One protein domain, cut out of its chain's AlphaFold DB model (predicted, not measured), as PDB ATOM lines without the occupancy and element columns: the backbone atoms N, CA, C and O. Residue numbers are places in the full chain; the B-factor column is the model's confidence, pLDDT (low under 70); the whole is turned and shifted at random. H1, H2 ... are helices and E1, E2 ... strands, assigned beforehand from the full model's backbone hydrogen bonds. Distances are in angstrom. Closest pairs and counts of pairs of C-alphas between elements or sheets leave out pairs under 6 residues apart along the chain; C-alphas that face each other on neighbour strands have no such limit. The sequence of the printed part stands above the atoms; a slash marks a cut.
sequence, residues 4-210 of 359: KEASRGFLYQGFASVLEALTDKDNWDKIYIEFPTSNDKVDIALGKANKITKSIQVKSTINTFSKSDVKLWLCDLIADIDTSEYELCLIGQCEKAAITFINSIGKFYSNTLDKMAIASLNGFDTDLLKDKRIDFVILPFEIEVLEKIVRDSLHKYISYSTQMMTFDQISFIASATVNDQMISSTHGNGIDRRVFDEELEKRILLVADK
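AT A GLANCE: This is residues 4 to 210 of the 359 residues of the protein "SAVED domain-containing protein" of Lachnospiraceae bacterium (UniProt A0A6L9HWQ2). A twisted sheet of five strands stands in the middle, with H2 and H3 packed over one face and the long H1 over the other. Beyond H1, the helices H6, H7 and H8 cluster at one end of the long axis, H6 and H7 packing on H1 and H8 folding back on H7; at the opposite end H4 packs on H3. The printed part has 207 residues, with eight named helices and five named strands in the order H1 E1 E2 E3 H2 E4 H3 H4 H5 E5 H6 H7 H8. The sheet is mixed and runs E1 E2 E3 E4 E5, antiparallel from E1 to E3 and parallel from E3 to E5. The class is mixed, helices and strands; the whole is compact, with a radius of gyration of the C-alphas of 17.9 A, and its outline is elongated, 59 by 36 by 34 A.

IN THESE COORDINATES: Look first for the sheet: E1 is residues 30 to 33 and E2 residues 44 to 48. Find C-alpha 51 at (73.446, 146.546, 52.063); from there E3 runs 30.9 A to residue 65 and bends by 124 degrees at residue 62. E4, residues 85 to 94, spans 21.7 A and bends by 86 degrees at residue 91; E5, residues 133 to 139, spans 19.5 A. H1 starts at C-alpha 4, (77.728, 113.259, 44.143), and runs 28.9 A to residue 23. H2, residues 67 to 80, spans 20.1 A and H3, residues 96 to 109, 20.4 A; H4 is residues 115 to 121 and H5 residues 126 to 129. H6, residues 143 to 158, spans 22.0 A, H7, residues 167 to 184, 25.8 A, and H8, residues 193 to 208, 22.0 A, ending at C-alpha 208, (83.244, 123.247, 77.854).

HOW THE PARTS SIT: In the sheet, E1 E2 E3 are a meander, each strand the antiparallel neighbour of the one before: look for N 32 and O 45 at 2.8 A, and N 46 and O 54 at 2.9 A. E3 and E4 are parallel, with N 57 and O 87 at 2.9 A; E4 and E5 are parallel, with N 88 and O 135 at 3.1 A. E3, H2, E4 form a strand-helix-strand unit, two parallel neighbours with a helix between, whose crossover is right-handed; E4, H3 H4 H5, E5 form another. Three layers result, helices on both faces: H2 and H3 on one, H1 on the other. H1 comes closest to E3 at the C-alphas of Gln 13 and Val 58, 6.1 A apart. H2, at a height over the sheet of 9.2 A, lies over E3 and E4; its closest C-alphas to E4 are those of Leu 74 and Leu 88, 7.0 A. H3 touches H4, about perpendicular at 82 degrees, closest at the C-alphas of Ser 104 and Ala 117, 4.6 A. H5 is close to H2 but not clearly touching, 7.6 A between the C-alphas of Ile 78 and Leu 128. The hub, H7, touches H1 (Gly 14 and Met 182, C-alphas 5.2 A), H6 (Arg 151 and Ala 174, 5.6 A) and H8, with which it forms a helical hairpin at a shallow tilt of 34 degrees, only just short of steep. Every O i to N i+4 pair is within hydrogen-bond range in H1, H2, H3, H4, H6, H7 and H8; H5 is too short for one.

THE WHOLE: The C-alphas of Lys 115 and Lys 210 are the two farthest apart, at 59.5 A. The printed part has no cut, and no link is long. The mean pLDDT of the printed part is 92.2; look for values under 70 at residues 161 to 162 and 209 to 210.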
ATOM      1  N   LYS A   4      76.504 113.240  43.318       82.62
ATOM      2  CA  LYS A   4      77.728 113.259  44.143       82.62
ATOM      3  C   LYS A   4      78.501 114.577  44.026       82.62
ATOM      4  O   LYS A   4      79.014 115.080  45.018       82.62
ATOM      5  N   GLU A   5      78.583 115.123  42.816       83.38
ATOM      6  CA  GLU A   5      79.329 116.352  42.537       83.38
ATOM      7  C   GLU A   5      78.604 117.571  43.114       83.38
ATOM      8  O   GLU A   5      79.238 118.414  43.738       83.38
ATOM      9  N   ALA A   6      77.272 117.602  42.997       83.62
ATOM     10  CA  ALA A   6      76.439 118.632  43.613       83.62
ATOM     11  C   ALA A   6      76.543 118.605  45.148       83.62
ATOM     12  O   ALA A   6      76.838 119.622  45.763       83.62
ATOM     13  N   SER A   7      76.406 117.421  45.762       86.00
ATOM     14  CA  SER A   7      76.523 117.259  47.223       86.00
ATOM     15  C   SER A   7      77.875 117.742  47.753       86.00
ATOM     16  O   SER A   7      77.959 118.344  48.819       86.00
ATOM     17  N   ARG A   8      78.946 117.491  46.993       89.88
ATOM     18  CA  ARG A   8      80.288 117.945  47.347       89.88
ATOM     19  C   ARG A   8      80.436 119.467  47.217       89.88
ATOM     20  O   ARG A   8      81.086 120.066  48.065       89.88
ATOM     21  N   GLY A   9      79.815 120.079  46.207       90.62
ATOM     22  CA  GLY A   9      79.738 121.538  46.072       90.62
ATOM     23  C   GLY A   9      79.141 122.200  47.317       90.62
ATOM     24  O   GLY A   9      79.795 123.052  47.913       90.62
ATOM     25  N   PHE A  10      77.989 121.699  47.780       90.06
ATOM     26  CA  PHE A  10      77.333 122.188  49.002       90.06
ATOM     27  C   PHE A  10      78.196 122.043  50.255       90.06
ATOM     28  O   PHE A  10      78.251 122.949  51.085       90.06
ATOM     29  N   LEU A  11      78.921 120.929  50.390       93.56
ATOM     30  CA  LEU A  11      79.854 120.746  51.503       93.56
ATOM     31  C   LEU A  11      80.976 121.797  51.486       93.56
ATOM     32  O   LEU A  11      81.299 122.382  52.518       93.56
ATOM     33  N   TYR A  12      81.567 122.056  50.320       95.56
ATOM     34  CA  TYR A  12      82.644 123.033  50.174       95.56
ATOM     35  C   TYR A  12      82.180 124.480  50.384       95.56
ATOM     36  O   TYR A  12      82.904 125.259  51.003       95.56
ATOM     37  N   GLN A  13      80.965 124.826  49.953       93.75
ATOM     38  CA  GLN A  13      80.326 126.098  50.313       93.75
ATOM     39  C   GLN A  13      80.105 126.198  51.835       93.75
ATOM     40  O   GLN A  13      80.348 127.248  52.431       93.75
ATOM     41  N   GLY A  14      79.728 125.096  52.494       94.50
ATOM     42  CA  GLY A  14      79.655 125.007  53.955       94.50
ATOM     43  C   GLY A  14      80.990 125.339  54.633       94.50
ATOM     44  O   GLY A  14      81.032 126.148  55.555       94.50
ATOM     45  N   PHE A  15      82.106 124.795  54.141       96.69
ATOM     46  CA  PHE A  15      83.435 125.155  54.651       96.69
ATOM     47  C   PHE A  15      83.770 126.634  54.439       96.69
ATOM     48  O   PHE A  15      84.186 127.299  55.388       96.69
ATOM     49  N   ALA A  16      83.574 127.152  53.223       96.19
ATOM     50  CA  ALA A  16      83.868 128.546  52.899       96.19
ATOM     51  C   ALA A  16      83.058 129.517  53.775       96.19
ATOM     52  O   ALA A  16      83.624 130.431  54.364       96.19
ATOM     53  N   SER A  17      81.758 129.265  53.948       95.00
ATOM     54  CA  SER A  17      80.882 130.109  54.773       95.00
ATOM     55  C   SER A  17      81.257 130.104  56.255       95.00
ATOM     56  O   SER A  17      81.240 131.159  56.886       95.00
ATOM     57  N   VAL A  18      81.649 128.955  56.822       95.25
ATOM     58  CA  VAL A  18      82.148 128.904  58.208       95.25
ATOM     59  C   VAL A  18      83.442 129.692  58.359       95.25
ATOM     60  O   VAL A  18      83.583 130.447  59.321       95.25
ATOM     61  N   LEU A  19      84.392 129.523  57.436       95.62
ATOM     62  CA  LEU A  19      85.659 130.253  57.481       95.62
ATOM     63  C   LEU A  19      85.422 131.760  57.388       95.62
ATOM     64  O   LEU A  19      85.974 132.508  58.198       95.62
ATOM     65  N   GLU A  20      84.541 132.189  56.489       94.38
ATOM     66  CA  GLU A  20      84.154 133.590  56.346       94.38
ATOM     67  C   GLU A  20      83.544 134.133  57.649       94.38
ATOM     68  O   GLU A  20      84.013 135.126  58.210       94.38
ATOM     69  N   ALA A  21      82.563 133.420  58.215       93.19
ATOM     70  CA  ALA A  21      81.878 133.830  59.440       93.19
ATOM     71  C   ALA A  21      82.821 133.940  60.658       93.19
ATOM     72  O   ALA A  21      82.666 134.841  61.495       93.19
ATOM     73  N   LEU A  22      83.799 133.031  60.766       92.00
ATOM     74  CA  LEU A  22      84.756 132.985  61.876       92.00
ATOM     75  C   LEU A  22      85.878 134.021  61.755       92.00
ATOM     76  O   LEU A  22      86.328 134.535  62.784       92.00
ATOM     77  N   THR A  23      86.358 134.295  60.539       88.38
ATOM     78  CA  THR A  23      87.568 135.104  60.319       88.38
ATOM     79  C   THR A  23      87.283 136.586  60.107       88.38
ATOM     80  O   THR A  23      88.102 137.404  60.531       88.38
ATOM     81  N   ASP A  24      86.121 136.947  59.556       81.25
ATOM     82  CA  ASP A  24      85.802 138.331  59.197       81.25
ATOM     83  C   ASP A  24      84.862 139.023  60.203       81.25
ATOM     84  O   ASP A  24      83.763 139.467  59.873       81.25
ATOM     85  N   LYS A  25      85.252 139.058  61.487       70.81
ATOM     86  CA  LYS A  25      84.327 139.405  62.585       70.81
ATOM     87  C   LYS A  25      83.630 140.763  62.469       70.81
ATOM     88  O   LYS A  25      82.461 140.861  62.829       70.81
ATOM     89  N   ASP A  26      84.330 141.783  61.986       76.25
ATOM     90  CA  ASP A  26      83.885 143.179  62.099       76.25
ATOM     91  C   ASP A  26      83.252 143.731  60.808       76.25
ATOM     92  O   ASP A  26      82.809 144.888  60.759       76.25
ATOM     93  N   ASN A  27      83.186 142.926  59.744       84.31
ATOM     94  CA  ASN A  27      82.785 143.394  58.414       84.31
ATOM     95  C   ASN A  27      81.396 142.932  57.959       84.31
ATOM     96  O   ASN A  27      80.956 143.361  56.890       84.31
ATOM     97  N   TRP A  28      80.655 142.173  58.773       93.38
ATOM     98  CA  TRP A  28      79.297 141.744  58.432       93.38
ATOM     99  C   TRP A  28      78.327 141.741  59.619       93.38
ATOM    100  O   TRP A  28      78.673 141.360  60.735       93.38
ATOM    101  N   ASP A  29      77.080 142.121  59.336       94.00
ATOM    102  CA  ASP A  29      75.935 142.001  60.247       94.00
ATOM    103  C   ASP A  29      75.074 140.782  59.899       94.00
ATOM    104  O   ASP A  29      74.406 140.220  60.767       94.00
ATOM    105  N   LYS A  30      75.081 140.370  58.624       94.62
ATOM    106  CA  LYS A  30      74.354 139.197  58.135       94.62
ATOM    107  C   LYS A  30      75.130 138.450  57.051       94.62
ATOM    108  O   LYS A  30      75.631 139.080  56.125       94.62
ATOM    109  N   ILE A  31      75.205 137.126  57.148       94.69
ATOM    110  CA  ILE A  31      75.800 136.246  56.130       94.69
ATOM    111  C   ILE A  31      74.703 135.438  55.441       94.69
ATOM    112  O   ILE A  31      73.816 134.902  56.097       94.69
ATOM    113  N   TYR A  32      74.745 135.340  54.120       94.00
ATOM    114  CA  TYR A  32      73.814 134.561  53.313       94.00
ATOM    115  C   TYR A  32      74.558 133.419  52.643       94.00
ATOM    116  O   TYR A  32      75.678 133.615  52.182       94.00
ATOM    117  N   ILE A  33      73.914 132.260  52.561       92.69
ATOM    118  CA  ILE A  33      74.382 131.113  51.780       92.69
ATOM    119  C   ILE A  33      73.288 130.804  50.768       92.69
ATOM    120  O   ILE A  33      72.119 130.782  51.160       92.69
ATOM    121  N   GLU A  34      73.677 130.595  49.510       91.38
ATOM    122  CA  GLU A  34      72.776 130.540  48.352       91.38
ATOM    123  C   GLU A  34      71.977 131.850  48.241       91.38
ATOM    124  O   GLU A  34      70.756 131.893  48.417       91.38
ATOM    125  N   PHE A  35      72.690 132.970  48.050       91.81
ATOM    126  CA  PHE A  35      72.053 134.286  48.007       91.81
ATOM    127  C   PHE A  35      71.299 134.470  46.679       91.81
ATOM    128  O   PHE A  35      71.920 134.430  45.611       91.81
ATOM    129  N   PRO A  36      69.977 134.721  46.710       89.56
ATOM    130  CA  PRO A  36      69.171 134.734  45.501       89.56
ATOM    131  C   PRO A  36      69.522 135.942  44.629       89.56
ATOM    132  O   PRO A  36      69.249 137.094  44.972       89.56
ATOM    133  N   THR A  37      70.104 135.657  43.471       91.19
ATOM    134  CA  THR A  37      70.484 136.626  42.437       91.19
ATOM    135  C   THR A  37      69.877 136.236  41.096       91.19
ATOM    136  O   THR A  37      69.300 135.161  40.950       91.19
ATOM    137  N   SER A  38      69.949 137.130  40.106       89.50
ATOM    138  CA  SER A  38      69.276 136.900  38.821       89.50
ATOM    139  C   SER A  38      69.946 135.793  38.006       89.50
ATOM    140  O   SER A  38      69.256 135.064  37.296       89.50
ATOM    141  N   ASN A  39      71.272 135.663  38.106       92.31
ATOM    142  CA  ASN A  39      72.058 134.680  37.358       92.31
ATOM    143  C   ASN A  39      72.650 133.568  38.234       92.31
ATOM    144  O   ASN A  39      73.406 132.734  37.714       92.31
ATOM    145  N   ASP A  40      72.290 133.553  39.519       91.38
ATOM    146  CA  ASP A  40      72.648 132.513  40.481       91.38
ATOM    147  C   ASP A  40      74.173 132.310  40.563       91.38
ATOM    148  O   ASP A  40      74.701 131.207  40.393       91.38
ATOM    149  N   LYS A  41      74.920 133.421  40.679       95.38
ATOM    150  CA  LYS A  41      76.393 133.401  40.754       95.38
ATOM    151  C   LYS A  41      76.937 133.597  42.158       95.38
ATOM    152  O   LYS A  41      78.118 133.311  42.358       95.38
ATOM    153  N   VAL A  42      76.117 134.061  43.096       96.00
ATOM    154  CA  VAL A  42      76.535 134.407  44.458       96.00
ATOM    155  C   VAL A  42      76.254 133.252  45.419       96.00
ATOM    156  O   VAL A  42      75.143 133.094  45.916       96.00
ATOM    157  N   ASP A  43      77.294 132.476  45.725       95.75
ATOM    158  CA  ASP A  43      77.195 131.349  46.657       95.75
ATOM    159  C   ASP A  43      77.102 131.830  48.114       95.75
ATOM    160  O   ASP A  43      76.345 131.281  48.913       95.75
ATOM    161  N   ILE A  44      77.871 132.866  48.470       95.81
ATOM    162  CA  ILE A  44      77.856 133.488  49.800       95.81
ATOM    163  C   ILE A  44      77.811 135.009  49.634       95.81
ATOM    164  O   ILE A  44      78.512 135.574  48.796       95.81
ATOM    165  N   ALA A  45      77.008 135.692  50.448       95.50
ATOM    166  CA  ALA A  45      76.968 137.153  50.484       95.50
ATOM    167  C   ALA A  45      77.089 137.670  51.918       95.50
ATOM    168  O   ALA A  45      76.468 137.119  52.827       95.50
ATOM    169  N   LEU A  46      77.840 138.751  52.119       96.06
ATOM    170  CA  LEU A  46      77.888 139.470  53.389       96.06
ATOM    171  C   LEU A  46      77.135 140.787  53.270       96.06
ATOM    172  O   LEU A  46      77.357 141.575  52.348       96.06
ATOM    173  N   GLY A  47      76.243 141.018  54.224       94.69
ATOM    174  CA  GLY A  47      75.507 142.254  54.394       94.69
ATOM    175  C   GLY A  47      75.994 143.038  55.605       94.69
ATOM    176  O   GLY A  47      76.243 142.466  56.667       94.69
ATOM    177  N   LYS A  48      76.062 144.361  55.461       93.50
ATOM    178  CA  LYS A  48      76.319 145.313  56.545       93.50
ATOM    179  C   LYS A  48      75.399 146.517  56.389       93.50
ATOM    180  O   LYS A  48      75.222 147.017  55.279       93.50
ATOM    181  N   ALA A  49      74.779 146.963  57.481       90.19
ATOM    182  CA  ALA A  49      73.831 148.080  57.483       90.19
ATOM    183  C   ALA A  49      72.758 147.989  56.367       90.19
ATOM    184  O   ALA A  49      72.486 148.963  55.666       90.19
ATOM    185  N   ASN A  50      72.153 146.804  56.192       86.94
ATOM    186  CA  ASN A  50      71.135 146.488  55.172       86.94
ATOM    187  C   ASN A  50      71.590 146.577  53.700       86.94
ATOM    188  O   ASN A  50      70.745 146.572  52.805       86.94
ATOM    189  N   LYS A  51      72.896 146.625  53.422       93.38
ATOM    190  CA  LYS A  51      73.446 146.546  52.063       93.38
ATOM    191  C   LYS A  51      74.363 145.333  51.938       93.38
ATOM    192  O   LYS A  51      75.144 145.070  52.844       93.38
ATOM    193  N   ILE A  52      74.299 144.623  50.810       94.88
ATOM    194  CA  ILE A  52      75.297 143.599  50.480       94.88
ATOM    195  C   ILE A  52      76.615 144.298  50.128       94.88
ATOM    196  O   ILE A  52      76.664 145.130  49.220       94.88
ATOM    197  N   THR A  53      77.667 144.002  50.884       95.19
ATOM    198  CA  THR A  53      78.987 144.637  50.758       95.19
ATOM    199  C   THR A  53      80.012 143.719  50.113       95.19
ATOM    200  O   THR A  53      80.866 144.215  49.379       95.19
ATOM    201  N   LYS A  54      79.891 142.403  50.331       96.31
ATOM    202  CA  LYS A  54      80.772 141.380  49.764       96.31
ATOM    203  C   LYS A  54      79.955 140.267  49.120       96.31
ATOM    204  O   LYS A  54      79.006 139.768  49.724       96.31
ATOM    205  N   SER A  55      80.332 139.869  47.912       97.00
ATOM    206  CA  SER A  55      79.777 138.703  47.215       97.00
ATOM    207  C   SER A  55      80.885 137.708  46.909       97.00
ATOM    208  O   SER A  55      81.939 138.092  46.399       97.00
ATOM    209  N   ILE A  56      80.639 136.436  47.194       97.88
ATOM    210  CA  ILE A  56      81.633 135.372  47.116       97.88
ATOM    211  C   ILE A  56      81.084 134.260  46.231       97.88
ATOM    212  O   ILE A  56      79.954 133.801  46.418       97.88
ATOM    213  N   GLN A  57      81.906 133.803  45.292       98.00
ATOM    214  CA  GLN A  57      81.631 132.605  44.512       98.00
ATOM    215  C   GLN A  57      82.627 131.505  44.876       98.00
ATOM    216  O   GLN A  57      83.844 131.688  44.824       98.00
ATOM    217  N   VAL A  58      82.099 130.343  45.234       97.69
ATOM    218  CA  VAL A  58      82.837 129.152  45.627       97.69
ATOM    219  C   VAL A  58      82.914 128.207  44.434       97.69
ATOM    220  O   VAL A  58      81.919 127.838  43.805       97.69
ATOM    221  N   LYS A  59      84.130 127.781  44.101       97.06
ATOM    222  CA  LYS A  59      84.369 126.770  43.071       97.06
ATOM    223  C   LYS A  59      85.291 125.710  43.632       97.06
ATOM    224  O   LYS A  59      86.309 126.028  44.233       97.06
ATOM    225  N   SER A  60      84.939 124.445  43.419       96.00
ATOM    226  CA  SER A  60      85.733 123.304  43.877       96.00
ATOM    227  C   SER A  60      86.099 122.385  42.720       96.00
ATOM    228  O   SER A  60      85.225 122.045  41.918       96.00
ATOM    229  N   THR A  61      87.347 121.929  42.650       94.06
ATOM    230  CA  THR A  61      87.784 120.965  41.631       94.06
ATOM    231  C   THR A  61      88.898 120.064  42.151       94.06
ATOM    232  O   THR A  61      89.796 120.518  42.854       94.06
ATOM    233  N   ILE A  62      88.847 118.782  41.772       92.12
ATOM    234  CA  ILE A  62      89.961 117.840  41.973       92.12
ATOM    235  C   ILE A  62      91.076 118.050  40.936       92.12
ATOM    236  O   ILE A  62      92.204 117.611  41.132       92.12
ATOM    237  N   ASN A  63      90.744 118.700  39.817       93.88
ATOM    238  CA  ASN A  63      91.692 119.039  38.764       93.88
ATOM    239  C   ASN A  63      92.331 120.403  39.075       93.88
ATOM    240  O   ASN A  63      92.522 120.774  40.232       93.88
ATOM    241  N   THR A  64      92.642 121.172  38.037       96.00
ATOM    242  CA  THR A  64      93.190 122.518  38.156       96.00
ATOM    243  C   THR A  64      92.225 123.565  37.614       96.00
ATOM    244  O   THR A  64      91.533 123.336  36.624       96.00
ATOM    245  N   PHE A  65      92.194 124.734  38.248       98.25
ATOM    246  CA  PHE A  65      91.514 125.917  37.736       98.25
ATOM    247  C   PHE A  65      92.354 126.576  36.645       98.25
ATOM    248  O   PHE A  65      93.513 126.947  36.879       98.25
ATOM    249  N   SER A  66      91.761 126.745  35.465       98.25
ATOM    250  CA  SER A  66      92.389 127.457  34.358       98.25
ATOM    251  C   SER A  66      92.223 128.972  34.512       98.25
ATOM    252  O   SER A  66      91.314 129.465  35.182       98.25
ATOM    253  N   LYS A  67      93.086 129.747  33.844       97.94
ATOM    254  CA  LYS A  67      92.950 131.214  33.792       97.94
ATOM    255  C   LYS A  67      91.601 131.640  33.204       97.94
ATOM    256  O   LYS A  67      91.026 132.628  33.651       97.94
ATOM    257  N   SER A  68      91.134 130.924  32.183       97.31
ATOM    258  CA  SER A  68      89.889 131.238  31.480       97.31
ATOM    259  C   SER A  68      88.679 131.086  32.396       97.31
ATOM    260  O   SER A  68      87.830 131.971  32.403       97.31
ATOM    261  N   ASP A  69      88.645 130.022  33.204       97.56
ATOM    262  CA  ASP A  69      87.548 129.771  34.143       97.56
ATOM    263  C   ASP A  69      87.518 130.818  35.258       97.56
ATOM    264  O   ASP A  69      86.488 131.437  35.494       97.56
ATOM    265  N   VAL A  70      88.671 131.092  35.886       98.19
ATOM    266  CA  VAL A  70      88.783 132.105  36.951       98.19
ATOM    267  C   VAL A  70      88.357 133.484  36.446       98.19
ATOM    268  O   VAL A  70      87.626 134.199  37.126       98.19
ATOM    269  N   LYS A  71      88.780 133.852  35.229       97.88
ATOM    270  CA  LYS A  71      88.363 135.098  34.581       97.88
ATOM    271  C   LYS A  71      86.850 135.133  34.350       97.88
ATOM    272  O   LYS A  71      86.228 136.145  34.654       97.88
ATOM    273  N   LEU A  72      86.284 134.061  33.793       97.69
ATOM    274  CA  LEU A  72      84.854 133.965  33.495       97.69
ATOM    275  C   LEU A  72      84.020 134.122  34.767       97.69
ATOM    276  O   LEU A  72      83.149 134.978  34.813       97.69
ATOM    277  N   TRP A  73      84.335 133.356  35.809       98.19
ATOM    278  CA  TRP A  73      83.626 133.394  37.089       98.19
ATOM    279  C   TRP A  73      83.689 134.760  37.760       98.19
ATOM    280  O   TRP A  73      82.679 135.236  38.269       98.19
ATOM    281  N   LEU A  74      84.842 135.432  37.703       98.19
ATOM    282  CA  LEU A  74      84.961 136.787  38.232       98.19
ATOM    283  C   LEU A  74      84.058 137.767  37.475       98.19
ATOM    284  O   LEU A  74      83.346 138.550  38.098       98.19
ATOM    285  N   CYS A  75      84.076 137.726  36.139       97.12
ATOM    286  CA  CYS A  75      83.221 138.583  35.321       97.12
ATOM    287  C   CYS A  75      81.732 138.297  35.561       97.12
ATOM    288  O   CYS A  75      80.961 139.240  35.719       97.12
ATOM    289  N   ASP A  76      81.347 137.020  35.627       97.38
ATOM    290  CA  ASP A  76      79.971 136.594  35.891       97.38
ATOM    291  C   ASP A  76      79.494 137.085  37.263       97.38
ATOM    292  O   ASP A  76      78.389 137.611  37.374       97.38
ATOM    293  N   LEU A  77      80.329 136.963  38.300       97.69
ATOM    294  CA  LEU A  77      80.002 137.416  39.650       97.69
ATOM    295  C   LEU A  77      79.820 138.943  39.715       97.69
ATOM    296  O   LEU A  77      78.846 139.419  40.294       97.69
ATOM    297  N   ILE A  78      80.723 139.706  39.086       97.06
ATOM    298  CA  ILE A  78      80.641 141.177  39.024       97.06
ATOM    299  C   ILE A  78      79.406 141.645  38.250       97.06
ATOM    300  O   ILE A  78      78.827 142.677  38.585       97.06
ATOM    301  N   ALA A  79      79.010 140.905  37.213       96.25
ATOM    302  CA  ALA A  79      77.840 141.228  36.406       96.25
ATOM    303  C   ALA A  79      76.510 140.893  37.104       96.25
ATOM    304  O   ALA A  79      75.492 141.500  36.775       96.25
ATOM    305  N   ASP A  80      76.498 139.932  38.034       96.62
ATOM    306  CA  ASP A  80      75.269 139.451  38.670       96.62
ATOM    307  C   ASP A  80      74.780 140.353  39.812       96.62
ATOM    308  O   ASP A  80      73.577 140.562  39.981       96.62
ATOM    309  N   ILE A  81      75.706 140.922  40.589       95.06
ATOM    310  CA  ILE A  81      75.381 141.828  41.691       95.06
ATOM    311  C   ILE A  81      76.404 142.959  41.806       95.06
ATOM    312  O   ILE A  81      77.608 142.747  41.664       95.06
ATOM    313  N   ASP A  82      75.926 144.171  42.100       94.25
ATOM    314  CA  ASP A  82      76.790 145.323  42.354       94.25
ATOM    315  C   ASP A  82      77.121 145.452  43.848       94.25
ATOM    316  O   ASP A  82      76.280 145.832  44.669       94.25
ATOM    317  N   THR A  83      78.361 145.118  44.200       94.94
ATOM    318  CA  THR A  83      78.914 145.173  45.558       94.94
ATOM    319  C   THR A  83      80.259 145.897  45.552       94.94
ATOM    320  O   THR A  83      80.871 146.124  44.507       94.94
ATOM    321  N   SER A  84      80.727 146.302  46.733       94.44
ATOM    322  CA  SER A  84      82.056 146.909  46.886       94.44
ATOM    323  C   SER A  84      83.181 145.874  46.874       94.44
ATOM    324  O   SER A  84      84.301 146.198  46.483       94.44
ATOM    325  N   GLU A  85      82.897 144.645  47.306       96.69
ATOM    326  CA  GLU A  85      83.883 143.577  47.433       96.69
ATOM    327  C   GLU A  85      83.412 142.290  46.741       96.69
ATOM    328  O   GLU A  85      82.251 141.878  46.848       96.69
ATOM    329  N   TYR A  86      84.345 141.643  46.049       98.00
ATOM    330  CA  TYR A  86      84.149 140.394  45.329       98.00
ATOM    331  C   TYR A  86      85.227 139.400  45.726       98.00
ATOM    332  O   TYR A  86      86.401 139.759  45.809       98.00
ATOM    333  N   GLU A  87      84.850 138.140  45.908       98.19
ATOM    334  CA  GLU A  87      85.806 137.079  46.196       98.19
ATOM    335  C   GLU A  87      85.526 135.823  45.372       98.19
ATOM    336  O   GLU A  87      84.386 135.366  45.266       98.19
ATOM    337  N   LEU A  88      86.585 135.237  44.813       98.44
ATOM    338  CA  LEU A  88      86.542 133.856  44.339       98.44
ATOM    339  C   LEU A  88      87.233 132.946  45.356       98.44
ATOM    340  O   LEU A  88      88.456 132.994  45.519       98.44
ATOM    341  N   CYS A  89      86.448 132.080  45.997       98.25
ATOM    342  CA  CYS A  89      86.943 131.020  46.865       98.25
ATOM    343  C   CYS A  89      87.176 129.749  46.031       98.25
ATOM    344  O   CYS A  89      86.253 129.004  45.691       98.25
ATOM    345  N   LEU A  90      88.437 129.513  45.680       98.38
ATOM    346  CA  LEU A  90      88.909 128.434  44.821       98.38
ATOM    347  C   LEU A  90      89.422 127.264  45.672       98.38
ATOM    348  O   LEU A  90      90.531 127.292  46.200       98.38
ATOM    349  N   ILE A  91      88.620 126.209  45.783       98.06
ATOM    350  CA  ILE A  91      88.931 125.002  46.556       98.06
ATOM    351  C   ILE A  91      89.524 123.944  45.616       98.06
ATOM    352  O   ILE A  91      88.809 123.226  44.910       98.06
ATOM    353  N   GLY A  92      90.851 123.882  45.559       97.12
ATOM    354  CA  GLY A  92      91.605 123.058  44.620       97.12
ATOM    355  C   GLY A  92      92.900 123.724  44.174       97.12
ATOM    356  O   GLY A  92      93.372 124.694  44.764       97.12
ATOM    357  N   GLN A  93      93.499 123.190  43.113       97.19
ATOM    358  CA  GLN A  93      94.754 123.716  42.581       97.19
ATOM    359  C   GLN A  93      94.503 124.700  41.439       97.19
ATOM    360  O   GLN A  93      93.570 124.542  40.661       97.19
ATOM    361  N   CYS A  94      95.361 125.708  41.304       97.88
ATOM    362  CA  CYS A  94      95.334 126.645  40.181       97.88
ATOM    363  C   CYS A  94      96.494 126.366  39.228       97.88
ATOM    364  O   CYS A  94      97.628 126.145  39.656       97.88
ATOM    365  N   GLU A  95      96.243 126.448  37.923       98.06
ATOM    366  CA  GLU A  95      97.322 126.429  36.938       98.06
ATOM    367  C   GLU A  95      98.231 127.652  37.096       98.06
ATOM    368  O   GLU A  95      97.809 128.726  37.535       98.06
ATOM    369  N   LYS A  96      99.479 127.546  36.627       98.06
ATOM    370  CA  LYS A  96     100.431 128.669  36.652       98.06
ATOM    371  C   LYS A  96      99.870 129.928  35.983       98.06
ATOM    372  O   LYS A  96     100.113 131.036  36.463       98.06
ATOM    373  N   ALA A  97      99.115 129.775  34.895       98.00
ATOM    374  CA  ALA A  97      98.478 130.894  34.206       98.00
ATOM    375  C   ALA A  97      97.379 131.558  35.056       98.00
ATOM    376  O   ALA A  97      97.287 132.785  35.061       98.00
ATOM    377  N   ALA A  98      96.596 130.774  35.805       98.19
ATOM    378  CA  ALA A  98      95.580 131.285  36.725       98.19
ATOM    379  C   ALA A  98      96.221 132.025  37.907       98.19
ATOM    380  O   ALA A  98      95.862 133.166  38.178       98.19
ATOM    381  N   ILE A  99      97.253 131.444  38.530       98.25
ATOM    382  CA  ILE A  99      98.020 132.103  39.604       98.25
ATOM    383  C   ILE A  99      98.633 133.416  39.100       98.25
ATOM    384  O   ILE A  99      98.589 134.439  39.779       98.25
ATOM    385  N   THR A 100      99.182 133.411  37.882       98.38
ATOM    386  CA  THR A 100      99.742 134.626  37.275       98.38
ATOM    387  C   THR A 100      98.660 135.688  37.083       98.38
ATOM    388  O   THR A 100      98.912 136.853  37.364       98.38
ATOM    389  N   PHE A 101      97.458 135.315  36.637       98.56
ATOM    390  CA  PHE A 101      96.317 136.226  36.516       98.56
ATOM    391  C   PHE A 101      95.891 136.817  37.868       98.56
ATOM    392  O   PHE A 101      95.850 138.040  37.987       98.56
ATOM    393  N   ILE A 102      95.709 135.985  38.899       98.12
ATOM    394  CA  ILE A 102      95.379 136.412  40.271       98.12
ATOM    395  C   ILE A 102      96.414 137.420  40.796       98.12
ATOM    396  O   ILE A 102      96.076 138.535  41.191       98.12
ATOM    397  N   ASN A 103      97.703 137.085  40.695       97.88
ATOM    398  CA  ASN A 103      98.783 137.973  41.129       97.88
ATOM    399  C   ASN A 103      98.837 139.280  40.322       97.88
ATOM    400  O   ASN A 103      99.277 140.309  40.834       97.88
ATOM    401  N   SER A 104      98.406 139.257  39.057       98.12
ATOM    402  CA  SER A 104      98.365 140.454  38.211       98.12
ATOM    403  C   SER A 104      97.284 141.434  38.661       98.12
ATOM    404  O   SER A 104      97.519 142.637  38.599       98.12
ATOM    405  N   ILE A 105      96.152 140.942  39.176       97.38
ATOM    406  CA  ILE A 105      95.119 141.783  39.803       97.38
ATOM    407  C   ILE A 105      95.671 142.440  41.081       97.38
ATOM    408  O   ILE A 105      95.534 143.647  41.257       97.38
ATOM    409  N   GLY A 106      96.411 141.709  41.922       95.81
ATOM    410  CA  GLY A 106      97.097 142.314  43.078       95.81
ATOM    411  C   GLY A 106      98.127 143.391  42.686       95.81
ATOM    412  O   GLY A 106      98.244 144.440  43.329       95.81
ATOM    413  N   LYS A 107      98.853 143.180  41.579       96.69
ATOM    414  CA  LYS A 107      99.775 144.181  41.008       96.69
ATOM    415  C   LYS A 107      99.064 145.401  40.430       96.69
ATOM    416  O   LYS A 107      99.629 146.491  40.471       96.69
ATOM    417  N   PHE A 108      97.847 145.232  39.914       96.31
ATOM    418  CA  PHE A 108      97.009 146.341  39.467       96.31
ATOM    419  C   PHE A 108      96.688 147.277  40.642       96.31
ATOM    420  O   PHE A 108      96.999 148.462  40.562       96.31
ATOM    421  N   TYR A 109      96.193 146.748  41.768       95.50
ATOM    422  CA  TYR A 109      95.861 147.568  42.946       95.50
ATOM    423  C   TYR A 109      97.073 148.236  43.605       95.50
ATOM    424  O   TYR A 109      96.978 149.360  44.085       95.50
ATOM    425  N   SER A 110      98.230 147.571  43.607       95.12
ATOM    426  CA  SER A 110      99.474 148.146  44.146       95.12
ATOM    427  C   SER A 110     100.203 149.075  43.168       95.12
ATOM    428  O   SER A 110     101.248 149.620  43.518       95.12
ATOM    429  N   ASN A 111      99.675 149.267  41.954       94.00
ATOM    430  CA  ASN A 111     100.288 150.060  40.888       94.00
ATOM    431  C   ASN A 111     101.719 149.593  40.523       94.00
ATOM    432  O   ASN A 111     102.612 150.399  40.262       94.00
ATOM    433  N   THR A 112     101.944 148.271  40.512       96.31
ATOM    434  CA  THR A 112     103.244 147.612  40.252       96.31
ATOM    435  C   THR A 112     103.216 146.685  39.025       96.31
ATOM    436  O   THR A 112     103.890 145.652  38.976       96.31
ATOM    437  N   LEU A 113     102.417 147.030  38.009       95.31
ATOM    438  CA  LEU A 113     102.266 146.223  36.794       95.31
ATOM    439  C   LEU A 113     103.590 146.082  36.023       95.31
ATOM    440  O   LEU A 113     104.149 147.053  35.517       95.31
ATOM    441  N   ASP A 114     104.056 144.842  35.880       96.25
ATOM    442  CA  ASP A 114     105.196 144.482  35.039       96.25
ATOM    443  C   ASP A 114     104.744 143.886  33.693       96.25
ATOM    444  O   ASP A 114     103.557 143.676  33.434       96.25
ATOM    445  N   LYS A 115     105.704 143.581  32.812       97.06
ATOM    446  CA  LYS A 115     105.420 143.009  31.482       97.06
ATOM    447  C   LYS A 115     104.608 141.711  31.552       97.06
ATOM    448  O   LYS A 115     103.790 141.465  30.669       97.06
ATOM    449  N   MET A 116     104.834 140.885  32.576       96.69
ATOM    450  CA  MET A 116     104.120 139.621  32.753       96.69
ATOM    451  C   MET A 116     102.674 139.876  33.182       96.69
ATOM    452  O   MET A 116     101.765 139.246  32.645       96.69
ATOM    453  N   ALA A 117     102.457 140.824  34.094       96.25
ATOM    454  CA  ALA A 117     101.133 141.204  34.562       96.25
ATOM    455  C   ALA A 117     100.294 141.837  33.450       96.25
ATOM    456  O   ALA A 117      99.157 141.428  33.234       96.25
ATOM    457  N   ILE A 118     100.883 142.752  32.675       96.44
ATOM    458  CA  ILE A 118     100.232 143.371  31.510       96.44
ATOM    459  C   ILE A 118      99.825 142.298  30.490       96.44
ATOM    460  O   ILE A 118      98.687 142.281  30.026       96.44
ATOM    461  N   ALA A 119     100.721 141.357  30.173       96.88
ATOM    462  CA  ALA A 119     100.407 140.259  29.259       96.88
ATOM    463  C   ALA A 119      99.319 139.325  29.819       96.88
ATOM    464  O   ALA A 119      98.470 138.838  29.072       96.88
ATOM    465  N   SER A 120      99.320 139.080  31.132       97.00
ATOM    466  CA  SER A 120      98.315 138.247  31.792       97.00
ATOM    467  C   SER A 120      96.935 138.911  31.828       97.00
ATOM    468  O   SER A 120      95.932 138.230  31.633       97.00
ATOM    469  N   LEU A 121      96.856 140.228  32.004       96.69
ATOM    470  CA  LEU A 121      95.590 140.970  31.989       96.69
ATOM    471  C   LEU A 121      95.087 141.276  30.570       96.69
ATOM    472  O   LEU A 121      93.978 141.774  30.413       96.69
ATOM    473  N   ASN A 122      95.852 140.950  29.525       94.31
ATOM    474  CA  ASN A 122      95.425 141.187  28.151       94.31
ATOM    475  C   ASN A 122      94.080 140.492  27.848       94.31
ATOM    476  O   ASN A 122      93.904 139.293  28.091       94.31
ATOM    477  N   GLY A 123      93.130 141.266  27.321       90.00
ATOM    478  CA  GLY A 123      91.766 140.839  27.022       90.00
ATOM    479  C   GLY A 123      90.845 140.725  28.241       90.00
ATOM    480  O   GLY A 123      89.716 140.262  28.083       90.00
ATOM    481  N   PHE A 124      91.297 141.080  29.445       95.62
ATOM    482  CA  PHE A 124      90.443 141.290  30.615       95.62
ATOM    483  C   PHE A 124      90.133 142.782  30.755       95.62
ATOM    484  O   PHE A 124      91.030 143.614  30.625       95.62
ATOM    485  N   ASP A 125      88.866 143.106  30.992       95.31
ATOM    486  CA  ASP A 125      88.439 144.483  31.200       95.31
ATOM    487  C   ASP A 125      88.850 144.944  32.602       95.31
ATOM    488  O   ASP A 125      88.209 144.622  33.603       95.31
ATOM    489  N   THR A 126      89.962 145.673  32.681       94.81
ATOM    490  CA  THR A 126      90.480 146.187  33.951       94.81
ATOM    491  C   THR A 126      89.607 147.284  34.552       94.81
ATOM    492  O   THR A 126      89.796 147.611  35.721       94.81
ATOM    493  N   ASP A 127      88.652 147.849  33.804       94.69
ATOM    494  CA  ASP A 127      87.713 148.822  34.367       94.69
ATOM    495  C   ASP A 127      86.785 148.173  35.400       94.69
ATOM    496  O   ASP A 127      86.370 148.846  36.340       94.69
ATOM    497  N   LEU A 128      86.574 146.851  35.322       94.12
ATOM    498  CA  LEU A 128      85.862 146.067  36.342       94.12
ATOM    499  C   LEU A 128      86.564 146.064  37.711       94.12
ATOM    500  O   LEU A 128      85.941 145.714  38.711       94.12
ATOM    501  N   LEU A 129      87.853 146.419  37.761       94.75
ATOM    502  CA  LEU A 129      88.640 146.500  38.995       94.75
ATOM    503  C   LEU A 129      88.524 147.872  39.677       94.75
ATOM    504  O   LEU A 129      88.923 148.024  40.828       94.75
ATOM    505  N   LYS A 130      88.059 148.904  38.964       92.19
ATOM    506  CA  LYS A 130      88.007 150.269  39.502       92.19
ATOM    507  C   LYS A 130      86.937 150.360  40.584       92.19
ATOM    508  O   LYS A 130      85.835 149.854  40.409       92.19
ATOM    509  N   ASP A 131      87.288 151.005  41.695       92.00
ATOM    510  CA  ASP A 131      86.408 151.243  42.849       92.00
ATOM    511  C   ASP A 131      85.807 149.970  43.484       92.00
ATOM    512  O   ASP A 131      84.893 150.046  44.307       92.00
ATOM    513  N   LYS A 132      86.351 148.798  43.134       95.00
ATOM    514  CA  LYS A 132      85.959 147.479  43.633       95.00
ATOM    515  C   LYS A 132      87.168 146.810  44.269       95.00
ATOM    516  O   LYS A 132      88.300 146.998  43.831       95.00
ATOM    517  N   ARG A 133      86.936 146.016  45.309       95.81
ATOM    518  CA  ARG A 133      87.954 145.144  45.898       95.81
ATOM    519  C   ARG A 133      87.738 143.727  45.392       95.81
ATOM    520  O   ARG A 133      86.622 143.225  45.450       95.81
ATOM    521  N   ILE A 134      88.798 143.096  44.892       97.56
ATOM    522  CA  ILE A 134      88.742 141.714  44.404       97.56
ATOM    523  C   ILE A 134      89.767 140.880  45.148       97.56
ATOM    524  O   ILE A 134      90.968 141.105  45.001       97.56
ATOM    525  N   ASP A 135      89.263 139.900  45.885       96.25
ATOM    526  CA  ASP A 135      90.048 138.953  46.655       96.25
ATOM    527  C   ASP A 135      89.951 137.542  46.051       96.25
ATOM    528  O   ASP A 135      88.996 137.167  45.367       96.25
ATOM    529  N   PHE A 136      90.993 136.749  46.278       97.75
ATOM    530  CA  PHE A 136      91.038 135.348  45.880       97.75
ATOM    531  C   PHE A 136      91.501 134.532  47.071       97.75
ATOM    532  O   PHE A 136      92.603 134.738  47.586       97.75
ATOM    533  N   VAL A 137      90.679 133.572  47.470       97.06
ATOM    534  CA  VAL A 137      90.998 132.634  48.540       97.06
ATOM    535  C   VAL A 137      91.227 131.278  47.895       97.06
ATOM    536  O   VAL A 137      90.344 130.745  47.233       97.06
ATOM    537  N   ILE A 138      92.433 130.729  48.039       97.69
ATOM    538  CA  ILE A 138      92.779 129.409  47.499       97.69
ATOM    539  C   ILE A 138      92.899 128.439  48.668       97.69
ATOM    540  O   ILE A 138      93.770 128.597  49.525       97.69
ATOM    541  N   LEU A 139      92.030 127.434  48.689       97.50
ATOM    542  CA  LEU A 139      91.963 126.425  49.740       97.50
ATOM    543  C   LEU A 139      92.259 125.027  49.179       97.50
ATOM    544  O   LEU A 139      92.002 124.761  48.003       97.50
ATOM    545  N   PRO A 140      92.792 124.109  50.004       97.00
ATOM    546  CA  PRO A 140      93.029 122.727  49.598       97.00
ATOM    547  C   PRO A 140      91.713 121.989  49.331       97.00
ATOM    548  O   PRO A 140      90.700 122.247  49.980       97.00
ATOM    549  N   PHE A 141      91.734 121.041  48.393       96.31
ATOM    550  CA  PHE A 141      90.555 120.245  48.044       96.31
ATOM    551  C   PHE A 141      90.240 119.183  49.108       96.31
ATOM    552  O   PHE A 141      89.095 118.764  49.274       96.31
ATOM    553  N   GLU A 142      91.248 118.725  49.844       96.06
ATOM    554  CA  GLU A 142      91.128 117.663  50.832       96.06
ATOM    555  C   GLU A 142      90.280 118.112  52.033       96.06
ATOM    556  O   GLU A 142      90.672 118.999  52.794       96.06
ATOM    557  N   ILE A 143      89.141 117.442  52.242       94.38
ATOM    558  CA  ILE A 143      88.189 117.739  53.330       94.38
ATOM    559  C   ILE A 143      88.889 117.739  54.695       94.38
ATOM    560  O   ILE A 143      88.708 118.667  55.475       94.38
ATOM    561  N   GLU A 144      89.762 116.763  54.957       94.75
ATOM    562  CA  GLU A 144      90.517 116.680  56.216       94.75
ATOM    563  C   GLU A 144      91.395 117.912  56.479       94.75
ATOM    564  O   GLU A 144      91.689 118.240  57.630       94.75
ATOM    565  N   VAL A 145      91.861 118.589  55.422       96.62
ATOM    566  CA  VAL A 145      92.657 119.812  55.553       96.62
ATOM    567  C   VAL A 145      91.746 121.009  55.804       96.62
ATOM    568  O   VAL A 145      92.046 121.806  56.688       96.62
ATOM    569  N   LEU A 146      90.599 121.099  55.128       96.88
ATOM    570  CA  LEU A 146      89.592 122.127  55.417       96.88
ATOM    571  C   LEU A 146      89.085 122.042  56.861       96.88
ATOM    572  O   LEU A 146      89.010 123.059  57.546       96.88
ATOM    573  N   GLU A 147      88.835 120.835  57.372       95.94
ATOM    574  CA  GLU A 147      88.474 120.622  58.777       95.94
ATOM    575  C   GLU A 147      89.555 121.127  59.740       95.94
ATOM    576  O   GLU A 147      89.235 121.702  60.781       95.94
ATOM    577  N   LYS A 148      90.844 120.952  59.405       97.12
ATOM    578  CA  LYS A 148      91.954 121.505  60.202       97.12
ATOM    579  C   LYS A 148      91.908 123.033  60.224       97.12
ATOM    580  O   LYS A 148      92.055 123.605  61.298       97.12
ATOM    581  N   ILE A 149      91.667 123.672  59.078       97.06
ATOM    582  CA  ILE A 149      91.596 125.137  58.961       97.06
ATOM    583  C   ILE A 149      90.391 125.686  59.738       97.06
ATOM    584  O   ILE A 149      90.531 126.670  60.466       97.06
ATOM    585  N   VAL A 150      89.225 125.032  59.653       96.75
ATOM    586  CA  VAL A 150      88.044 125.418  60.444       96.75
ATOM    587  C   VAL A 150      88.317 125.268  61.935       96.75
ATOM    588  O   VAL A 150      88.021 126.189  62.688       96.75
ATOM    589  N   ARG A 151      88.905 124.148  62.379       95.88
ATOM    590  CA  ARG A 151      89.258 123.961  63.795       95.88
ATOM    591  C   ARG A 151      90.221 125.026  64.296       95.88
ATOM    592  O   ARG A 151      90.022 125.522  65.397       95.88
ATOM    593  N   ASP A 152      91.237 125.381  63.514       95.44
ATOM    594  CA  ASP A 152      92.197 126.424  63.892       95.44
ATOM    595  C   ASP A 152      91.528 127.806  63.974       95.44
ATOM    596  O   ASP A 152      91.661 128.515  64.971       95.44
ATOM    597  N   SER A 153      90.697 128.135  62.981       94.62
ATOM    598  CA  SER A 153      89.915 129.378  62.955       94.62
ATOM    599  C   SER A 153      88.948 129.464  64.139       94.62
ATOM    600  O   SER A 153      88.831 130.508  64.784       94.62
ATOM    601  N   LEU A 154      88.289 128.353  64.467       93.69
ATOM    602  CA  LEU A 154      87.396 128.242  65.611       93.69
ATOM    603  C   LEU A 154      88.167 128.327  66.931       93.69
ATOM    604  O   LEU A 154      87.721 128.999  67.852       93.69
ATOM    605  N   HIS A 155      89.330 127.692  67.038       92.44
ATOM    606  CA  HIS A 155      90.165 127.777  68.232       92.44
ATOM    607  C   HIS A 155      90.615 129.220  68.487       92.44
ATOM    608  O   HIS A 155      90.493 129.711  69.609       92.44
ATOM    609  N   LYS A 156      91.030 129.940  67.436       90.75
ATOM    610  CA  LYS A 156      91.298 131.382  67.502       90.75
ATOM    611  C   LYS A 156      90.061 132.167  67.935       90.75
ATOM    612  O   LYS A 156      90.172 133.003  68.827       90.75
ATOM    613  N   TYR A 157      88.889 131.880  67.365       88.62
ATOM    614  CA  TYR A 157      87.627 132.488  67.794       88.62
ATOM    615  C   TYR A 157      87.358 132.259  69.291       88.62
ATOM    616  O   TYR A 157      87.013 133.210  69.993       88.62
ATOM    617  N   ILE A 158      87.524 131.024  69.775       87.88
ATOM    618  CA  ILE A 158      87.274 130.636  71.167       87.88
ATOM    619  C   ILE A 158      88.280 131.294  72.098       87.88
ATOM    620  O   ILE A 158      87.880 131.731  73.157       87.88
ATOM    621  N   SER A 159      89.547 131.443  71.708       85.62
ATOM    622  CA  SER A 159      90.585 132.038  72.567       85.62
ATOM    623  C   SER A 159      90.274 133.458  73.068       85.62
ATOM    624  O   SER A 159      90.891 133.920  74.027       85.62
ATOM    625  N   TYR A 160      89.320 134.152  72.437       80.56
ATOM    626  CA  TYR A 160      88.828 135.449  72.900       80.56
ATOM    627  C   TYR A 160      87.861 135.336  74.088       80.56
ATOM    628  O   TYR A 160      87.762 136.275  74.876       80.56
ATOM    629  N   SER A 161      87.158 134.210  74.236       68.12
ATOM    630  CA  SER A 161      86.469 133.842  75.470       68.12
ATOM    631  C   SER A 161      87.468 133.071  76.338       68.12
ATOM    632  O   SER A 161      88.246 132.264  75.850       68.12
ATOM    633  N   THR A 162      87.542 133.328  77.641       65.44
ATOM    634  CA  THR A 162      88.582 132.765  78.534       65.44
ATOM    635  C   THR A 162      88.433 131.253  78.798       65.44
ATOM    636  O   THR A 162      88.764 130.770  79.880       65.44
ATOM    637  N   GLN A 163      87.876 130.499  77.853       71.81
ATOM    638  CA  GLN A 163      87.550 129.087  77.964       71.81
ATOM    639  C   GLN A 163      88.662 128.221  77.371       71.81
ATOM    640  O   GLN A 163      89.143 128.457  76.264       71.81
ATOM    641  N   MET A 164      89.051 127.180  78.105       75.12
ATOM    642  CA  MET A 164      89.938 126.136  77.598       75.12
ATOM    643  C   MET A 164      89.107 124.964  77.079       75.12
ATOM    644  O   MET A 164      88.191 124.504  77.758       75.12
ATOM    645  N   MET A 165      89.449 124.463  75.892       82.31
ATOM    646  CA  MET A 165      88.767 123.333  75.259       82.31
ATOM    647  C   MET A 165      89.781 122.298  74.773       82.31
ATOM    648  O   MET A 165      90.887 122.639  74.355       82.31
ATOM    649  N   THR A 166      89.410 121.020  74.823       85.81
ATOM    650  CA  THR A 166      90.213 119.935  74.255       85.81
ATOM    651  C   THR A 166      90.082 119.902  72.735       85.81
ATOM    652  O   THR A 166      89.139 120.441  72.150       85.81
ATOM    653  N   PHE A 167      91.012 119.206  72.084       87.94
ATOM    654  CA  PHE A 167      90.967 118.993  70.640       87.94
ATOM    655  C   PHE A 167      89.634 118.384  70.172       87.94
ATOM    656  O   PHE A 167      89.035 118.893  69.227       87.94
ATOM    657  N   ASP A 168      89.135 117.348  70.854       88.19
ATOM    658  CA  ASP A 168      87.893 116.660  70.470       88.19
ATOM    659  C   ASP A 168      86.669 117.572  70.582       88.19
ATOM    660  O   ASP A 168      85.770 117.522  69.745       88.19
ATOM    661  N   GLN A 169      86.651 118.448  71.589       89.19
ATOM    662  CA  GLN A 169      85.584 119.427  71.777       89.19
ATOM    663  C   GLN A 169      85.578 120.461  70.646       89.19
ATOM    664  O   GLN A 169      84.531 120.716  70.052       89.19
ATOM    665  N   ILE A 170      86.748 121.011  70.306       92.56
ATOM    666  CA  ILE A 170      86.895 121.946  69.181       92.56
ATOM    667  C   ILE A 170      86.519 121.250  67.869       92.56
ATOM    668  O   ILE A 170      85.808 121.827  67.051       92.56
ATOM    669  N   SER A 171      86.947 119.998  67.675       93.00
ATOM    670  CA  SER A 171      86.608 119.218  66.483       93.00
ATOM    671  C   SER A 171      85.108 118.986  66.355       93.00
ATOM    672  O   SER A 171      84.560 119.166  65.272       93.00
ATOM    673  N   PHE A 172      84.437 118.635  67.451       92.19
ATOM    674  CA  PHE A 172      82.992 118.450  67.468       92.19
ATOM    675  C   PHE A 172      82.251 119.738  67.098       92.19
ATOM    676  O   PHE A 172      81.364 119.711  66.244       92.19
ATOM    677  N   ILE A 173      82.631 120.870  67.700       93.38
ATOM    678  CA  ILE A 173      81.996 122.160  67.409       93.38
ATOM    679  C   ILE A 173      82.245 122.554  65.952       93.38
ATOM    680  O   ILE A 173      81.295 122.916  65.270       93.38
ATOM    681  N   ALA A 174      83.473 122.413  65.445       94.38
ATOM    682  CA  ALA A 174      83.803 122.705  64.051       94.38
ATOM    683  C   ALA A 174      82.911 121.928  63.066       94.38
ATOM    684  O   ALA A 174      82.301 122.533  62.184       94.38
ATOM    685  N   SER A 175      82.785 120.608  63.240       92.38
ATOM    686  CA  SER A 175      81.915 119.778  62.398       92.38
ATOM    687  C   SER A 175      80.445 120.188  62.506       92.38
ATOM    688  O   SER A 175      79.745 120.250  61.495       92.38
ATOM    689  N   ALA A 176      79.976 120.499  63.716       92.94
ATOM    690  CA  ALA A 176      78.601 120.921  63.942       92.94
ATOM    691  C   ALA A 176      78.297 122.268  63.261       92.94
ATOM    692  O   ALA A 176      77.260 122.391  62.617       92.94
ATOM    693  N   THR A 177      79.215 123.235  63.332       92.81
ATOM    694  CA  THR A 177      79.069 124.551  62.690       92.81
ATOM    695  C   THR A 177      79.036 124.441  61.163       92.81
ATOM    696  O   THR A 177      78.212 125.090  60.526       92.81
ATOM    697  N   VAL A 178      79.876 123.589  60.554       92.94
ATOM    698  CA  VAL A 178      79.822 123.332  59.097       92.94
ATOM    699  C   VAL A 178      78.473 122.737  58.701       92.94
ATOM    700  O   VAL A 178      77.865 123.173  57.724       92.94
ATOM    701  N   ASN A 179      77.967 121.785  59.486       90.44
ATOM    702  CA  ASN A 179      76.664 121.181  59.234       90.44
ATOM    703  C   ASN A 179      75.512 122.195  59.354       90.44
ATOM    704  O   ASN A 179      74.590 122.161  58.542       90.44
ATOM    705  N   ASP A 180      75.564 123.127  60.310       88.44
ATOM    706  CA  ASP A 180      74.542 124.177  60.417       88.44
ATOM    707  C   ASP A 180      74.516 125.074  59.182       88.44
ATOM    708  O   ASP A 180      73.438 125.400  58.688       88.44
ATOM    709  N   GLN A 181      75.689 125.445  58.657       87.50
ATOM    710  CA  GLN A 181      75.766 126.258  57.445       87.50
ATOM    711  C   GLN A 181      75.205 125.512  56.231       87.50
ATOM    712  O   GLN A 181      74.454 126.090  55.445       87.50
ATOM    713  N   MET A 182      75.474 124.207  56.119       88.38
ATOM    714  CA  MET A 182      74.852 123.363  55.091       88.38
ATOM    715  C   MET A 182      73.328 123.270  55.235       88.38
ATOM    716  O   MET A 182      72.623 123.175  54.238       88.38
ATOM    717  N   ILE A 183      72.789 123.282  56.455       85.88
ATOM    718  CA  ILE A 183      71.333 123.328  56.657       85.88
ATOM    719  C   ILE A 183      70.801 124.720  56.294       85.88
ATOM    720  O   ILE A 183      69.755 124.836  55.652       85.88
ATOM    721  N   SER A 184      71.519 125.783  56.657       83.56
ATOM    722  CA  SER A 184      71.121 127.164  56.374       83.56
ATOM    723  C   SER A 184      71.051 127.467  54.875       83.56
ATOM    724  O   SER A 184      70.178 128.231  54.457       83.56
ATOM    725  N   SER A 185      71.902 126.838  54.056       83.31
ATOM    726  CA  SER A 185      71.876 127.000  52.595       83.31
ATOM    727  C   SER A 185      70.552 126.568  51.954       83.31
ATOM    728  O   SER A 185      70.201 127.036  50.879       83.31
ATOM    729  N   THR A 186      69.756 125.731  52.627       83.31
ATOM    730  CA  THR A 186      68.491 125.218  52.073       83.31
ATOM    731  C   THR A 186      67.314 126.198  52.146       83.31
ATOM    732  O   THR A 186      66.272 125.935  51.547       83.31
ATOM    733  N   HIS A 187      67.456 127.326  52.854       78.12
ATOM    734  CA  HIS A 187      66.356 128.278  53.071       78.12
ATOM    735  C   HIS A 187      66.661 129.719  52.624       78.12
ATOM    736  O   HIS A 187      65.735 130.523  52.567       78.12
ATOM    737  N   GLY A 188      67.925 130.081  52.352       73.50
ATOM    738  CA  GLY A 188      68.322 131.390  51.790       73.50
ATOM    739  C   GLY A 188      68.095 132.628  52.681       73.50
ATOM    740  O   GLY A 188      68.376 133.752  52.273       73.50
ATOM    741  N   ASN A 189      67.609 132.459  53.915       83.06
ATOM    742  CA  ASN A 189      67.200 133.572  54.793       83.06
ATOM    743  C   ASN A 189      68.366 134.409  55.357       83.06
ATOM    744  O   ASN A 189      68.143 135.498  55.905       83.06
ATOM    745  N   GLY A 190      69.593 133.900  55.227       88.00
ATOM    746  CA  GLY A 190      70.791 134.417  55.879       88.00
ATOM    747  C   GLY A 190      70.762 134.284  57.406       88.00
ATOM    748  O   GLY A 190      69.718 134.066  58.018       88.00
ATOM    749  N   ILE A 191      71.928 134.435  58.024       92.31
ATOM    750  CA  ILE A 191      72.155 134.313  59.461       92.31
ATOM    751  C   ILE A 191      72.670 135.655  59.971       92.31
ATOM    752  O   ILE A 191      73.692 136.155  59.497       92.31
ATOM    753  N   ASP A 192      71.965 136.240  60.936       93.25
ATOM    754  CA  ASP A 192      72.429 137.448  61.614       93.25
ATOM    755  C   ASP A 192      73.656 137.137  62.475       93.25
ATOM    756  O   ASP A 192      73.712 136.108  63.154       93.25
ATOM    757  N   ARG A 193      74.610 138.066  62.517       92.88
ATOM    758  CA  ARG A 193      75.863 137.936  63.264       92.88
ATOM    759  C   ARG A 193      75.636 137.560  64.718       92.88
ATOM    760  O   ARG A 193      76.242 136.621  65.225       92.88
ATOM    761  N   ARG A 194      74.701 138.263  65.361       91.75
ATOM    762  CA  ARG A 194      74.321 138.007  66.751       91.75
ATOM    763  C   ARG A 194      73.815 136.576  66.946       91.75
ATOM    764  O   ARG A 194      74.200 135.934  67.909       91.75
ATOM    765  N   VAL A 195      72.983 136.075  66.031       91.00
ATOM    766  CA  VAL A 195      72.432 134.711  66.111       91.00
ATOM    767  C   VAL A 195      73.536 133.674  65.918       91.00
ATOM    768  O   VAL A 195      73.587 132.698  66.662       91.00
ATOM    769  N   PHE A 196      74.447 133.901  64.966       91.56
ATOM    770  CA  PHE A 196      75.612 133.039  64.765       91.56
ATOM    771  C   PHE A 196      76.484 132.957  66.026       91.56
ATOM    772  O   PHE A 196      76.798 131.856  66.480       91.56
ATOM    773  N   ASP A 197      76.836 134.105  66.613       90.38
ATOM    774  CA  ASP A 197      77.663 134.162  67.822       90.38
ATOM    775  C   ASP A 197      76.952 133.514  69.027       90.38
ATOM    776  O   ASP A 197      77.561 132.706  69.726       90.38
ATOM    777  N   GLU A 198      75.657 133.785  69.237       89.88
ATOM    778  CA  GLU A 198      74.865 133.192  70.326       89.88
ATOM    779  C   GLU A 198      74.782 131.658  70.225       89.88
ATOM    780  O   GLU A 198      74.937 130.958  71.228       89.88
ATOM    781  N   GLU A 199      74.533 131.104  69.035       89.06
ATOM    782  CA  GLU A 199      74.459 129.650  68.839       89.06
ATOM    783  C   GLU A 199      75.822 128.971  69.001       89.06
ATOM    784  O   GLU A 199      75.913 127.879  69.580       89.06
ATOM    785  N   LEU A 200      76.894 129.621  68.541       90.81
ATOM    786  CA  LEU A 200      78.250 129.122  68.722       90.81
ATOM    787  C   LEU A 200      78.654 129.144  70.203       90.81
ATOM    788  O   LEU A 200      79.160 128.142  70.713       90.81
ATOM    789  N   GLU A 201      78.367 130.233  70.920       88.19
ATOM    790  CA  GLU A 201      78.638 130.367  72.354       88.19
ATOM    791  C   GLU A 201      77.862 129.332  73.183       88.19
ATOM    792  O   GLU A 201      78.442 128.691  74.062       88.19
ATOM    793  N   LYS A 202      76.586 129.073  72.860       85.56
ATOM    794  CA  LYS A 202      75.805 127.997  73.499       85.56
ATOM    795  C   LYS A 202      76.493 126.639  73.368       85.56
ATOM    796  O   LYS A 202      76.575 125.902  74.351       85.56
ATOM    797  N   ARG A 203      76.993 126.288  72.178       86.81
ATOM    798  CA  ARG A 203      77.694 125.007  71.949       86.81
ATOM    799  C   ARG A 203      79.011 124.947  72.696       86.81
ATOM    800  O   ARG A 203      79.305 123.926  73.313       86.81
ATOM    801  N   ILE A 204      79.769 126.039  72.655       86.81
ATOM    802  CA  ILE A 204      81.015 126.190  73.396       86.81
ATOM    803  C   ILE A 204      80.758 125.919  74.885       86.81
ATOM    804  O   ILE A 204      81.363 124.999  75.425       86.81
ATOM    805  N   LEU A 205      79.786 126.592  75.507       82.38
ATOM    806  CA  LEU A 205      79.435 126.401  76.921       82.38
ATOM    807  C   LEU A 205      78.981 124.968  77.236       82.38
ATOM    808  O   LEU A 205      79.487 124.347  78.169       82.38
ATOM    809  N   LEU A 206      78.072 124.406  76.430       80.94
ATOM    810  CA  LEU A 206      77.557 123.041  76.618       80.94
ATOM    811  C   LEU A 206      78.656 121.974  76.598       80.94
ATOM    812  O   LEU A 206      78.540 120.933  77.253       80.94
ATOM    813  N   VAL A 207      79.693 122.202  75.795       81.00
ATOM    814  CA  VAL A 207      80.791 121.260  75.612       81.00
ATOM    815  C   VAL A 207      81.926 121.547  76.601       81.00
ATOM    816  O   VAL A 207      82.490 120.589  77.128       81.00
ATOM    817  N   ALA A 208      82.219 122.816  76.903       72.50
ATOM    818  CA  ALA A 208      83.244 123.247  77.854       72.50
ATOM    819  C   ALA A 208      82.930 122.805  79.294       72.50
ATOM    820  O   ALA A 208      83.811 122.269  79.967       72.50
ATOM    821  N   ASP A 209      81.664 122.891  79.725       60.16
ATOM    822  CA  ASP A 209      81.206 122.466  81.061       60.16
ATOM    823  C   ASP A 209      81.435 120.968  81.350       60.16
ATOM    824  O   ASP A 209      81.376 120.524  82.499       60.16
ATOM    825  N   LYS A 210      81.723 120.152  80.326       54.72
ATOM    826  CA  LYS A 210      82.066 118.733  80.505       54.72
ATOM    827  C   LYS A 210      83.519 118.483  80.903       54.72
ATOM    828  O   LYS A 210      83.861 117.322  81.131       54.72
TER     829      LYS A 210